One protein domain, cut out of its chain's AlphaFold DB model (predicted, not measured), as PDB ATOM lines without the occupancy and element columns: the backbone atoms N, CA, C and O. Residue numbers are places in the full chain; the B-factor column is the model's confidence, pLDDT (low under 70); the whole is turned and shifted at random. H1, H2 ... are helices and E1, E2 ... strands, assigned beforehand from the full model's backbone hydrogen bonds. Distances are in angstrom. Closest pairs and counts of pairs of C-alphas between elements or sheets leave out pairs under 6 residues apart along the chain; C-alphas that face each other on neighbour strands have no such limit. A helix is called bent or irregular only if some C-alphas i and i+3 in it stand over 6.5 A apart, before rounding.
ATOM      1  N   ILE A 187     231.157 183.270 327.840       98.19
ATOM      2  CA  ILE A 187     232.279 182.473 327.350       98.19
ATOM      3  C   ILE A 187     233.521 183.353 327.388       98.19
ATOM      4  O   ILE A 187     233.678 184.243 326.556       98.19
ATOM      5  N   HIS A 188     234.410 183.063 328.332       97.69
ATOM      6  CA  HIS A 188     235.695 183.737 328.500       97.69
ATOM      7  C   HIS A 188     236.546 183.707 327.217       97.69
ATOM      8  O   HIS A 188     236.534 182.696 326.506       97.69
ATOM      9  N   TYR A 189     237.355 184.745 326.956       96.69
ATOM     10  CA  TYR A 189     238.127 184.872 325.710       96.69
ATOM     11  C   TYR A 189     239.016 183.657 325.431       96.69
ATOM     12  O   TYR A 189     239.068 183.189 324.307       96.69
ATOM     13  N   LYS A 190     239.643 183.042 326.445       97.38
ATOM     14  CA  LYS A 190     240.438 181.799 326.278       97.38
ATOM     15  C   LYS A 190     239.642 180.619 325.689       97.38
ATOM     16  O   LYS A 190     240.234 179.669 325.191       97.38
ATOM     17  N   LYS A 191     238.309 180.662 325.762       97.75
ATOM     18  CA  LYS A 191     237.373 179.641 325.272       97.75
ATOM     19  C   LYS A 191     236.545 180.137 324.076       97.75
ATOM     20  O   LYS A 191     235.529 179.522 323.764       97.75
ATOM     21  N   TRP A 192     236.968 181.217 323.408       97.81
ATOM     22  CA  TRP A 192     236.231 181.881 322.323       97.81
ATOM     23  C   TRP A 192     235.752 180.924 321.219       97.81
ATOM     24  O   TRP A 192     234.652 181.097 320.699       97.81
ATOM     25  N   LYS A 193     236.522 179.870 320.914       97.62
ATOM     26  CA  LYS A 193     236.174 178.860 319.900       97.62
ATOM     27  C   LYS A 193     234.826 178.183 320.136       97.62
ATOM     28  O   LYS A 193     234.166 177.805 319.177       97.62
ATOM     29  N   LYS A 194     234.348 178.118 321.387       97.81
ATOM     30  CA  LYS A 194     233.028 177.553 321.716       97.81
ATOM     31  C   LYS A 194     231.871 178.230 320.983       97.81
ATOM     32  O   LYS A 194     230.836 177.606 320.800       97.81
ATOM     33  N   TYR A 195     232.022 179.485 320.562       97.88
ATOM     34  CA  TYR A 195     231.018 180.171 319.747       97.88
ATOM     35  C   TYR A 195     230.916 179.621 318.314       97.88
ATOM     36  O   TYR A 195     229.864 179.746 317.687       97.88
ATOM     37  N   PHE A 196     231.987 179.012 317.808       97.25
ATOM     38  CA  PHE A 196     232.182 178.660 316.400       97.25
ATOM     39  C   PHE A 196     232.310 177.146 316.172       97.25
ATOM     40  O   PHE A 196     232.450 176.701 315.038       97.25
ATOM     41  N   GLU A 197     232.222 176.335 317.226       95.50
ATOM     42  CA  GLU A 197     232.312 174.876 317.153       95.50
ATOM     43  C   GLU A 197     230.930 174.224 317.323       95.50
ATOM     44  O   GLU A 197     230.115 174.637 318.147       95.50
ATOM     45  N   ILE A 198     230.660 173.170 316.544       95.00
ATOM     46  CA  ILE A 198     229.441 172.348 316.692       95.00
ATOM     47  C   ILE A 198     229.531 171.476 317.952       95.00
ATOM     48  O   ILE A 198     228.515 171.172 318.585       95.00
ATOM     49  N   LYS A 199     230.754 171.085 318.325       93.75
ATOM     50  CA  LYS A 199     231.019 170.320 319.538       93.75
ATOM     51  C   LYS A 199     230.459 171.071 320.747       93.75
ATOM     52  O   LYS A 199     230.716 172.257 320.925       93.75
ATOM     53  N   ASP A 200     229.669 170.374 321.559       92.56
ATOM     54  CA  ASP A 200     229.017 170.921 322.753       92.56
ATOM     55  C   ASP A 200     228.097 172.137 322.492       92.56
ATOM     56  O   ASP A 200     227.770 172.871 323.426       92.56
ATOM     57  N   SER A 201     227.623 172.340 321.250       95.25
ATOM     58  CA  SER A 201     226.790 173.494 320.863       95.25
ATOM     59  C   SER A 201     225.563 173.662 321.768       95.25
ATOM     60  O   SER A 201     225.299 174.764 322.246       95.25
ATOM     61  N   ASN A 202     224.879 172.568 322.126       96.56
ATOM     62  CA  ASN A 202     223.738 172.600 323.051       96.56
ATOM     63  C   ASN A 202     224.118 173.122 324.447       96.56
ATOM     64  O   ASN A 202     223.391 173.928 325.032       96.56
ATOM     65  N   ALA A 203     225.262 172.687 324.985       97.31
ATOM     66  CA  ALA A 203     225.744 173.149 326.282       97.31
ATOM     67  C   ALA A 203     226.145 174.630 326.222       97.31
ATOM     68  O   ALA A 203     225.786 175.401 327.114       97.31
ATOM     69  N   THR A 204     226.819 175.044 325.146       98.00
ATOM     70  CA  THR A 204     227.154 176.451 324.903       98.00
ATOM     71  C   THR A 204     225.889 177.300 324.803       98.00
ATOM     72  O   THR A 204     225.751 178.261 325.551       98.00
ATOM     73  N   LEU A 205     224.911 176.926 323.977       98.19
ATOM     74  CA  LEU A 205     223.649 177.657 323.828       98.19
ATOM     75  C   LEU A 205     222.863 177.755 325.140       98.19
ATOM     76  O   LEU A 205     222.295 178.808 325.430       98.19
ATOM     77  N   LYS A 206     222.884 176.712 325.979       97.88
ATOM     78  CA  LYS A 206     222.292 176.758 327.324       97.88
ATOM     79  C   LYS A 206     222.958 177.821 328.201       97.88
ATOM     80  O   LYS A 206     222.254 178.541 328.906       97.88
ATOM     81  N   ILE A 207     224.284 177.955 328.139       97.69
ATOM     82  CA  ILE A 207     225.019 179.024 328.830       97.69
ATOM     83  C   ILE A 207     224.611 180.397 328.269       97.69
ATOM     84  O   ILE A 207     224.228 181.277 329.039       97.69
ATOM     85  N   LEU A 208     224.620 180.565 326.940       97.94
ATOM     86  CA  LEU A 208     224.311 181.844 326.286       97.94
ATOM     87  C   LEU A 208     222.862 182.300 326.507       97.94
ATOM     88  O   LEU A 208     222.603 183.497 326.563       97.94
ATOM     89  N   SER A 209     221.920 181.366 326.682       96.62
ATOM     90  CA  SER A 209     220.495 181.674 326.881       96.62
ATOM     91  C   SER A 209     220.194 182.517 328.126       96.62
ATOM     92  O   SER A 209     219.139 183.140 328.195       96.62
ATOM     93  N   LYS A 210     221.114 182.542 329.099       95.94
ATOM     94  CA  LYS A 210     220.987 183.310 330.346       95.94
ATOM     95  C   LYS A 210     221.654 184.685 330.282       95.94
ATOM     96  O   LYS A 210     221.477 185.484 331.198       95.94
ATOM     97  N   ALA A 211     222.447 184.945 329.245       97.75
ATOM     98  CA  ALA A 211     223.201 186.179 329.114       97.75
ATOM     99  C   ALA A 211     222.314 187.317 328.590       97.75
ATOM    100  O   ALA A 211     221.367 187.088 327.832       97.75
ATOM    101  N   LYS A 212     222.645 188.556 328.966       98.06
ATOM    102  CA  LYS A 212     222.042 189.773 328.398       98.06
ATOM    103  C   LYS A 212     222.729 190.211 327.108       98.06
ATOM    104  O   LYS A 212     222.089 190.837 326.263       98.06
ATOM    105  N   ALA A 213     224.009 189.888 326.971       98.25
ATOM    106  CA  ALA A 213     224.750 190.001 325.730       98.25
ATOM    107  C   ALA A 213     225.868 188.953 325.683       98.25
ATOM    108  O   ALA A 213     226.254 188.392 326.709       98.25
ATOM    109  N   ILE A 214     226.390 188.702 324.487       98.31
ATOM    110  CA  ILE A 214     227.568 187.864 324.269       98.31
ATOM    111  C   ILE A 214     228.658 188.689 323.597       98.31
ATOM    112  O   ILE A 214     228.363 189.489 322.714       98.31
ATOM    113  N   HIS A 215     229.909 188.469 323.984       98.25
ATOM    114  CA  HIS A 215     231.079 189.054 323.338       98.25
ATOM    115  C   HIS A 215     231.793 187.968 322.527       98.25
ATOM    116  O   HIS A 215     232.197 186.951 323.098       98.25
ATOM    117  N   VAL A 216     231.928 188.145 321.208       97.56
ATOM    118  CA  VAL A 216     232.460 187.094 320.311       97.56
ATOM    119  C   VAL A 216     233.960 187.193 320.043       97.56
ATOM    120  O   VAL A 216     234.507 186.365 319.315       97.56
ATOM    121  N   TRP A 217     234.645 188.140 320.690       97.25
ATOM    122  CA  TRP A 217     236.108 188.238 320.738       97.25
ATOM    123  C   TRP A 217     236.748 188.378 319.352       97.25
ATOM    124  O   TRP A 217     237.675 187.642 319.020       97.25
ATOM    125  N   ASN A 218     236.283 189.325 318.536       95.25
ATOM    126  CA  ASN A 218     236.651 189.497 317.124       95.25
ATOM    127  C   ASN A 218     238.168 189.562 316.886       95.25
ATOM    128  O   ASN A 218     238.668 189.079 315.876       95.25
ATOM    129  N   LYS A 219     238.949 190.078 317.844       93.94
ATOM    130  CA  LYS A 219     240.420 190.025 317.771       93.94
ATOM    131  C   LYS A 219     240.954 188.597 317.570       93.94
ATOM    132  O   LYS A 219     241.939 188.428 316.849       93.94
ATOM    133  N   LEU A 220     240.316 187.616 318.207       97.06
ATOM    134  CA  LEU A 220     240.630 186.188 318.155       97.06
ATOM    135  C   LEU A 220     239.831 185.463 317.064       97.06
ATOM    136  O   LEU A 220     240.370 184.570 316.421       97.06
ATOM    137  N   SER A 221     238.576 185.861 316.840       97.00
ATOM    138  CA  SER A 221     237.624 185.124 316.004       97.00
ATOM    139  C   SER A 221     237.439 185.653 314.581       97.00
ATOM    140  O   SER A 221     236.790 184.986 313.788       97.00
ATOM    141  N   LYS A 222     238.043 186.788 314.198       94.56
ATOM    142  CA  LYS A 222     237.880 187.405 312.858       94.56
ATOM    143  C   LYS A 222     238.180 186.502 311.653       94.56
ATOM    144  O   LYS A 222     237.832 186.863 310.535       94.56
ATOM    145  N   ALA A 223     238.923 185.411 311.848       95.38
ATOM    146  CA  ALA A 223     239.261 184.466 310.785       95.38
ATOM    147  C   ALA A 223     238.227 183.335 310.646       95.38
ATOM    148  O   ALA A 223     238.244 182.624 309.644       95.38
ATOM    149  N   GLU A 224     237.339 183.166 311.628       95.19
ATOM    150  CA  GLU A 224     236.282 182.165 311.569       95.19
ATOM    151  C   GLU A 224     235.187 182.584 310.595       95.19
ATOM    152  O   GLU A 224     234.715 183.721 310.601       95.19
ATOM    153  N   GLN A 225     234.740 181.630 309.783       93.25
ATOM    154  CA  GLN A 225     233.633 181.837 308.859       93.25
ATOM    155  C   GLN A 225     232.340 181.283 309.444       93.25
ATOM    156  O   GLN A 225     232.199 180.077 309.656       93.25
ATOM    157  N   VAL A 226     231.349 182.152 309.627       94.56
ATOM    158  CA  VAL A 226     230.039 181.768 310.152       94.56
ATOM    159  C   VAL A 226     229.119 181.429 308.987       94.56
ATOM    160  O   VAL A 226     228.420 182.275 308.438       94.56
ATOM    161  N   ARG A 227     229.125 180.165 308.561       94.62
ATOM    162  CA  ARG A 227     228.244 179.719 307.473       94.62
ATOM    163  C   ARG A 227     226.784 179.724 307.923       94.62
ATOM    164  O   ARG A 227     226.432 179.084 308.911       94.62
ATOM    165  N   VAL A 228     225.922 180.383 307.149       93.50
ATOM    166  CA  VAL A 228     224.501 180.606 307.482       93.50
ATOM    167  C   VAL A 228     223.715 179.298 307.658       93.50
ATOM    168  O   VAL A 228     222.769 179.243 308.450       93.50
ATOM    169  N   ASN A 229     224.129 178.233 306.965       93.44
ATOM    170  CA  ASN A 229     223.518 176.903 307.012       93.44
ATOM    171  C   ASN A 229     224.060 175.988 308.128       93.44
ATOM    172  O   ASN A 229     223.571 174.869 308.271       93.44
ATOM    173  N   ILE A 230     225.046 176.430 308.917       93.88
ATOM    174  CA  ILE A 230     225.609 175.650 310.025       93.88
ATOM    175  C   ILE A 230     225.145 176.242 311.358       93.88
ATOM    176  O   ILE A 230     225.250 177.441 311.604       93.88
ATOM    177  N   ASN A 231     224.659 175.387 312.258       95.19
ATOM    178  CA  ASN A 231     224.178 175.781 313.584       95.19
ATOM    179  C   ASN A 231     225.282 175.742 314.652       95.19
ATOM    180  O   ASN A 231     225.142 175.101 315.696       95.19
ATOM    181  N   VAL A 232     226.381 176.455 314.398       97.25
ATOM    182  CA  VAL A 232     227.317 176.822 315.473       97.25
ATOM    183  C   VAL A 232     226.639 177.823 316.421       97.25
ATOM    184  O   VAL A 232     225.762 178.573 315.971       97.25
ATOM    185  N   PRO A 233     227.007 177.878 317.714       98.12
ATOM    186  CA  PRO A 233     226.316 178.722 318.687       98.12
ATOM    187  C   PRO A 233     226.174 180.190 318.270       98.12
ATOM    188  O   PRO A 233     225.100 180.768 318.433       98.12
ATOM    189  N   TYR A 234     227.209 180.786 317.671       97.88
ATOM    190  CA  TYR A 234     227.142 182.168 317.204       97.88
ATOM    191  C   TYR A 234     226.143 182.361 316.062       97.88
ATOM    192  O   TYR A 234     225.350 183.295 316.121       97.88
ATOM    193  N   ALA A 235     226.098 181.455 315.080       97.31
ATOM    194  CA  ALA A 235     225.121 181.519 313.991       97.31
ATOM    195  C   ALA A 235     223.680 181.443 314.519       97.31
ATOM    196  O   ALA A 235     222.810 182.180 314.063       97.31
ATOM    197  N   VAL A 236     223.426 180.590 315.518       97.56
ATOM    198  CA  VAL A 236     222.102 180.466 316.152       97.56
ATOM    199  C   VAL A 236     221.705 181.762 316.863       97.56
ATOM    200  O   VAL A 236     220.579 182.233 316.691       97.56
ATOM    201  N   ILE A 237     222.621 182.367 317.626       97.75
ATOM    202  CA  ILE A 237     222.371 183.642 318.310       97.75
ATOM    203  C   ILE A 237     222.184 184.783 317.302       97.75
ATOM    204  O   ILE A 237     221.196 185.509 317.394       97.75
ATOM    205  N   ALA A 238     223.072 184.916 316.315       96.50
ATOM    206  CA  ALA A 238     223.014 185.965 315.301       96.50
ATOM    207  C   ALA A 238     221.729 185.885 314.463       96.50
ATOM    208  O   ALA A 238     221.076 186.904 314.249       96.50
ATOM    209  N   ARG A 239     221.294 184.681 314.078       96.38
ATOM    210  CA  ARG A 239     220.026 184.474 313.361       96.38
ATOM    211  C   ARG A 239     218.820 184.968 314.155       96.38
ATOM    212  O   ARG A 239     217.903 185.550 313.585       96.38
ATOM    213  N   LYS A 240     218.819 184.742 315.470       96.25
ATOM    214  CA  LYS A 240     217.721 185.141 316.358       96.25
ATOM    215  C   LYS A 240     217.743 186.636 316.692       96.25
ATOM    216  O   LYS A 240     216.688 187.257 316.762       96.25
ATOM    217  N   HIS A 241     218.924 187.199 316.931       95.88
ATOM    218  CA  HIS A 241     219.082 188.525 317.543       95.88
ATOM    219  C   HIS A 241     219.548 189.620 316.572       95.88
ATOM    220  O   HIS A 241     219.366 190.800 316.868       95.88
ATOM    221  N   CYS A 242     220.058 189.250 315.394       93.81
ATOM    222  CA  CYS A 242     220.483 190.153 314.321       93.81
ATOM    223  C   CYS A 242     219.805 189.817 312.969       93.81
ATOM    224  O   CYS A 242     220.494 189.777 311.944       93.81
ATOM    225  N   PRO A 243     218.477 189.576 312.913       92.25
ATOM    226  CA  PRO A 243     217.826 188.935 311.765       92.25
ATOM    227  C   PRO A 243     217.978 189.710 310.451       92.25
ATOM    228  O   PRO A 243     218.190 189.099 309.408       92.25
ATOM    229  N   TYR A 244     217.940 191.047 310.480       90.06
ATOM    230  CA  TYR A 244     218.105 191.858 309.268       90.06
ATOM    231  C   TYR A 244     219.489 191.696 308.634       90.06
ATOM    232  O   TYR A 244     219.583 191.545 307.422       90.06
ATOM    233  N   ILE A 245     220.561 191.691 309.431       91.12
ATOM    234  CA  ILE A 245     221.919 191.513 308.894       91.12
ATOM    235  C   ILE A 245     222.135 190.049 308.511       91.12
ATOM    236  O   ILE A 245     222.627 189.765 307.423       91.12
ATOM    237  N   PHE A 246     221.707 189.116 309.364       93.31
ATOM    238  CA  PHE A 246     221.898 187.687 309.138       93.31
ATOM    239  C   PHE A 246     221.194 187.193 307.868       93.31
ATOM    240  O   PHE A 246     221.774 186.435 307.098       93.31
ATOM    241  N   ASN A 247     219.981 187.668 307.583       92.00
ATOM    242  CA  ASN A 247     219.249 187.258 306.381       92.00
ATOM    243  C   ASN A 247     219.788 187.898 305.088       92.00
ATOM    244  O   ASN A 247     219.485 187.406 304.007       92.00
ATOM    245  N   ASN A 248     220.601 188.958 305.186       90.81
ATOM    246  CA  ASN A 248     221.132 189.704 304.037       90.81
ATOM    247  C   ASN A 248     222.660 189.567 303.856       90.81
ATOM    248  O   ASN A 248     223.238 190.249 303.014       90.81
ATOM    249  N   CYS A 249     223.330 188.689 304.615       89.06
ATOM    250  CA  CYS A 249     224.787 188.483 304.537       89.06
ATOM    251  C   CYS A 249     225.238 187.480 303.452       89.06
ATOM    252  O   CYS A 249     226.429 187.327 303.188       89.06
ATOM    253  N   GLY A 250     224.304 186.797 302.783       90.31
ATOM    254  CA  GLY A 250     224.616 185.773 301.784       90.31
ATOM    255  C   GLY A 250     224.917 184.409 302.414       90.31
ATOM    256  O   GLY A 250     224.120 183.892 303.190       90.31
ATOM    257  N   LYS A 251     226.033 183.769 302.031       93.56
ATOM    258  CA  LYS A 251     226.388 182.405 302.495       93.56
ATOM    259  C   LYS A 251     227.180 182.387 303.808       93.56
ATOM    260  O   LYS A 251     227.197 181.362 304.495       93.56
ATOM    261  N   VAL A 252     227.857 183.487 304.124       92.25
ATOM    262  CA  VAL A 252     228.725 183.640 305.294       92.25
ATOM    263  C   VAL A 252     228.340 184.942 305.978       92.25
ATOM    264  O   VAL A 252     228.309 185.980 305.322       92.25
ATOM    265  N   PHE A 253     228.018 184.842 307.263       89.25
ATOM    266  CA  PHE A 253     227.743 185.970 308.142       89.25
ATOM    267  C   PHE A 253     229.038 186.623 308.626       89.25
ATOM    268  O   PHE A 253     229.983 185.866 308.953       89.25
TER     269      PHE A 253
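This is residues 187 to 253 of the 253 residues of a protein of Solenopsis invicta (UniProt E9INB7). A small rounded body of short helices has H4 near its middle, with H1 and H2 meeting H4 near its first residue and H5 turning off its far end to make a corner. From H2 the backbone runs through the short strand E1 along one side to H3, and a long looping link, residues 222 to 232, returns to H4; H1 and H5 lie toward opposite ends of the longest axis. The printed part has 67 residues, with five named helices and one named strand in the order H1, H2, E1, H3, H4, H5; the class is mostly helix. It is compact, with a radius of gyration of the C-alphas of 11.2 A, and the C-alphas span 29 by 24 by 21 A.

H1 is residues 189 to 195, 10.4 A long, and begins at C-alpha 189, (238.127, 184.872, 325.710). It is irregular: C-alphas 190 and 193 are 8.2 A apart. H2, residues 201 to 208, measures 10.3 A. E1, residues 213 to 215, pairs with no named strand. H3 is residues 218 to 221. H4, residues 233 to 241, is the longest helix at 12.2 A, with C-alpha 233 at (226.316, 178.722, 318.687). H5, residues 243 to 248, measures 8.4 A and ends at C-alpha 248, (221.132, 189.704, 304.037).

H1 and H2 touch only at the corner by their link, with the C-alphas of Lys 194 and Thr 204 closest at 6.8 A; they run opposite ways at a steep tilt of 57 degrees. H1 and H3 only just touch, with 3 pairs of C-alphas within 8 A, the closest being those of Trp 192 and Ser 221 at 7.2 A. H1 and H4 also only just touch, with 3 such pairs; the C-alphas of Tyr 195 and Pro 233 are closest at 5.0 A. H2 and H4 touch, closest at the C-alphas of Ser 201 and Pro 233, 5.7 A, and run the same way at a steep tilt of 52 degrees. H4 and H5 only just touch, and only at the corner, with 3 pairs of C-alphas within 8 A; the C-alphas of Arg 239 and Phe 246 are closest at 5.6 A. Among the pairs that are apart are E1 and H4, and H3 and H5. Every O i to N i+4 pair is within hydrogen-bond range in H2 and H4, against 1 of 2 in H5 and 0 of 3 in H1, where 3 of 4 O i to N i+3 pairs are; H3 is too short for such an i+4 pair.

The two C-alphas farthest apart are those of Lys 190 and Asn 248, 30.5 A. The printed part has no cut and ends at the chain's last residue, Phe 253. The link from H3 to H4, with 11 residues, is long; the other links between named elements are tight. The mean pLDDT of the printed part is 95.6, and no printed residue is under 70.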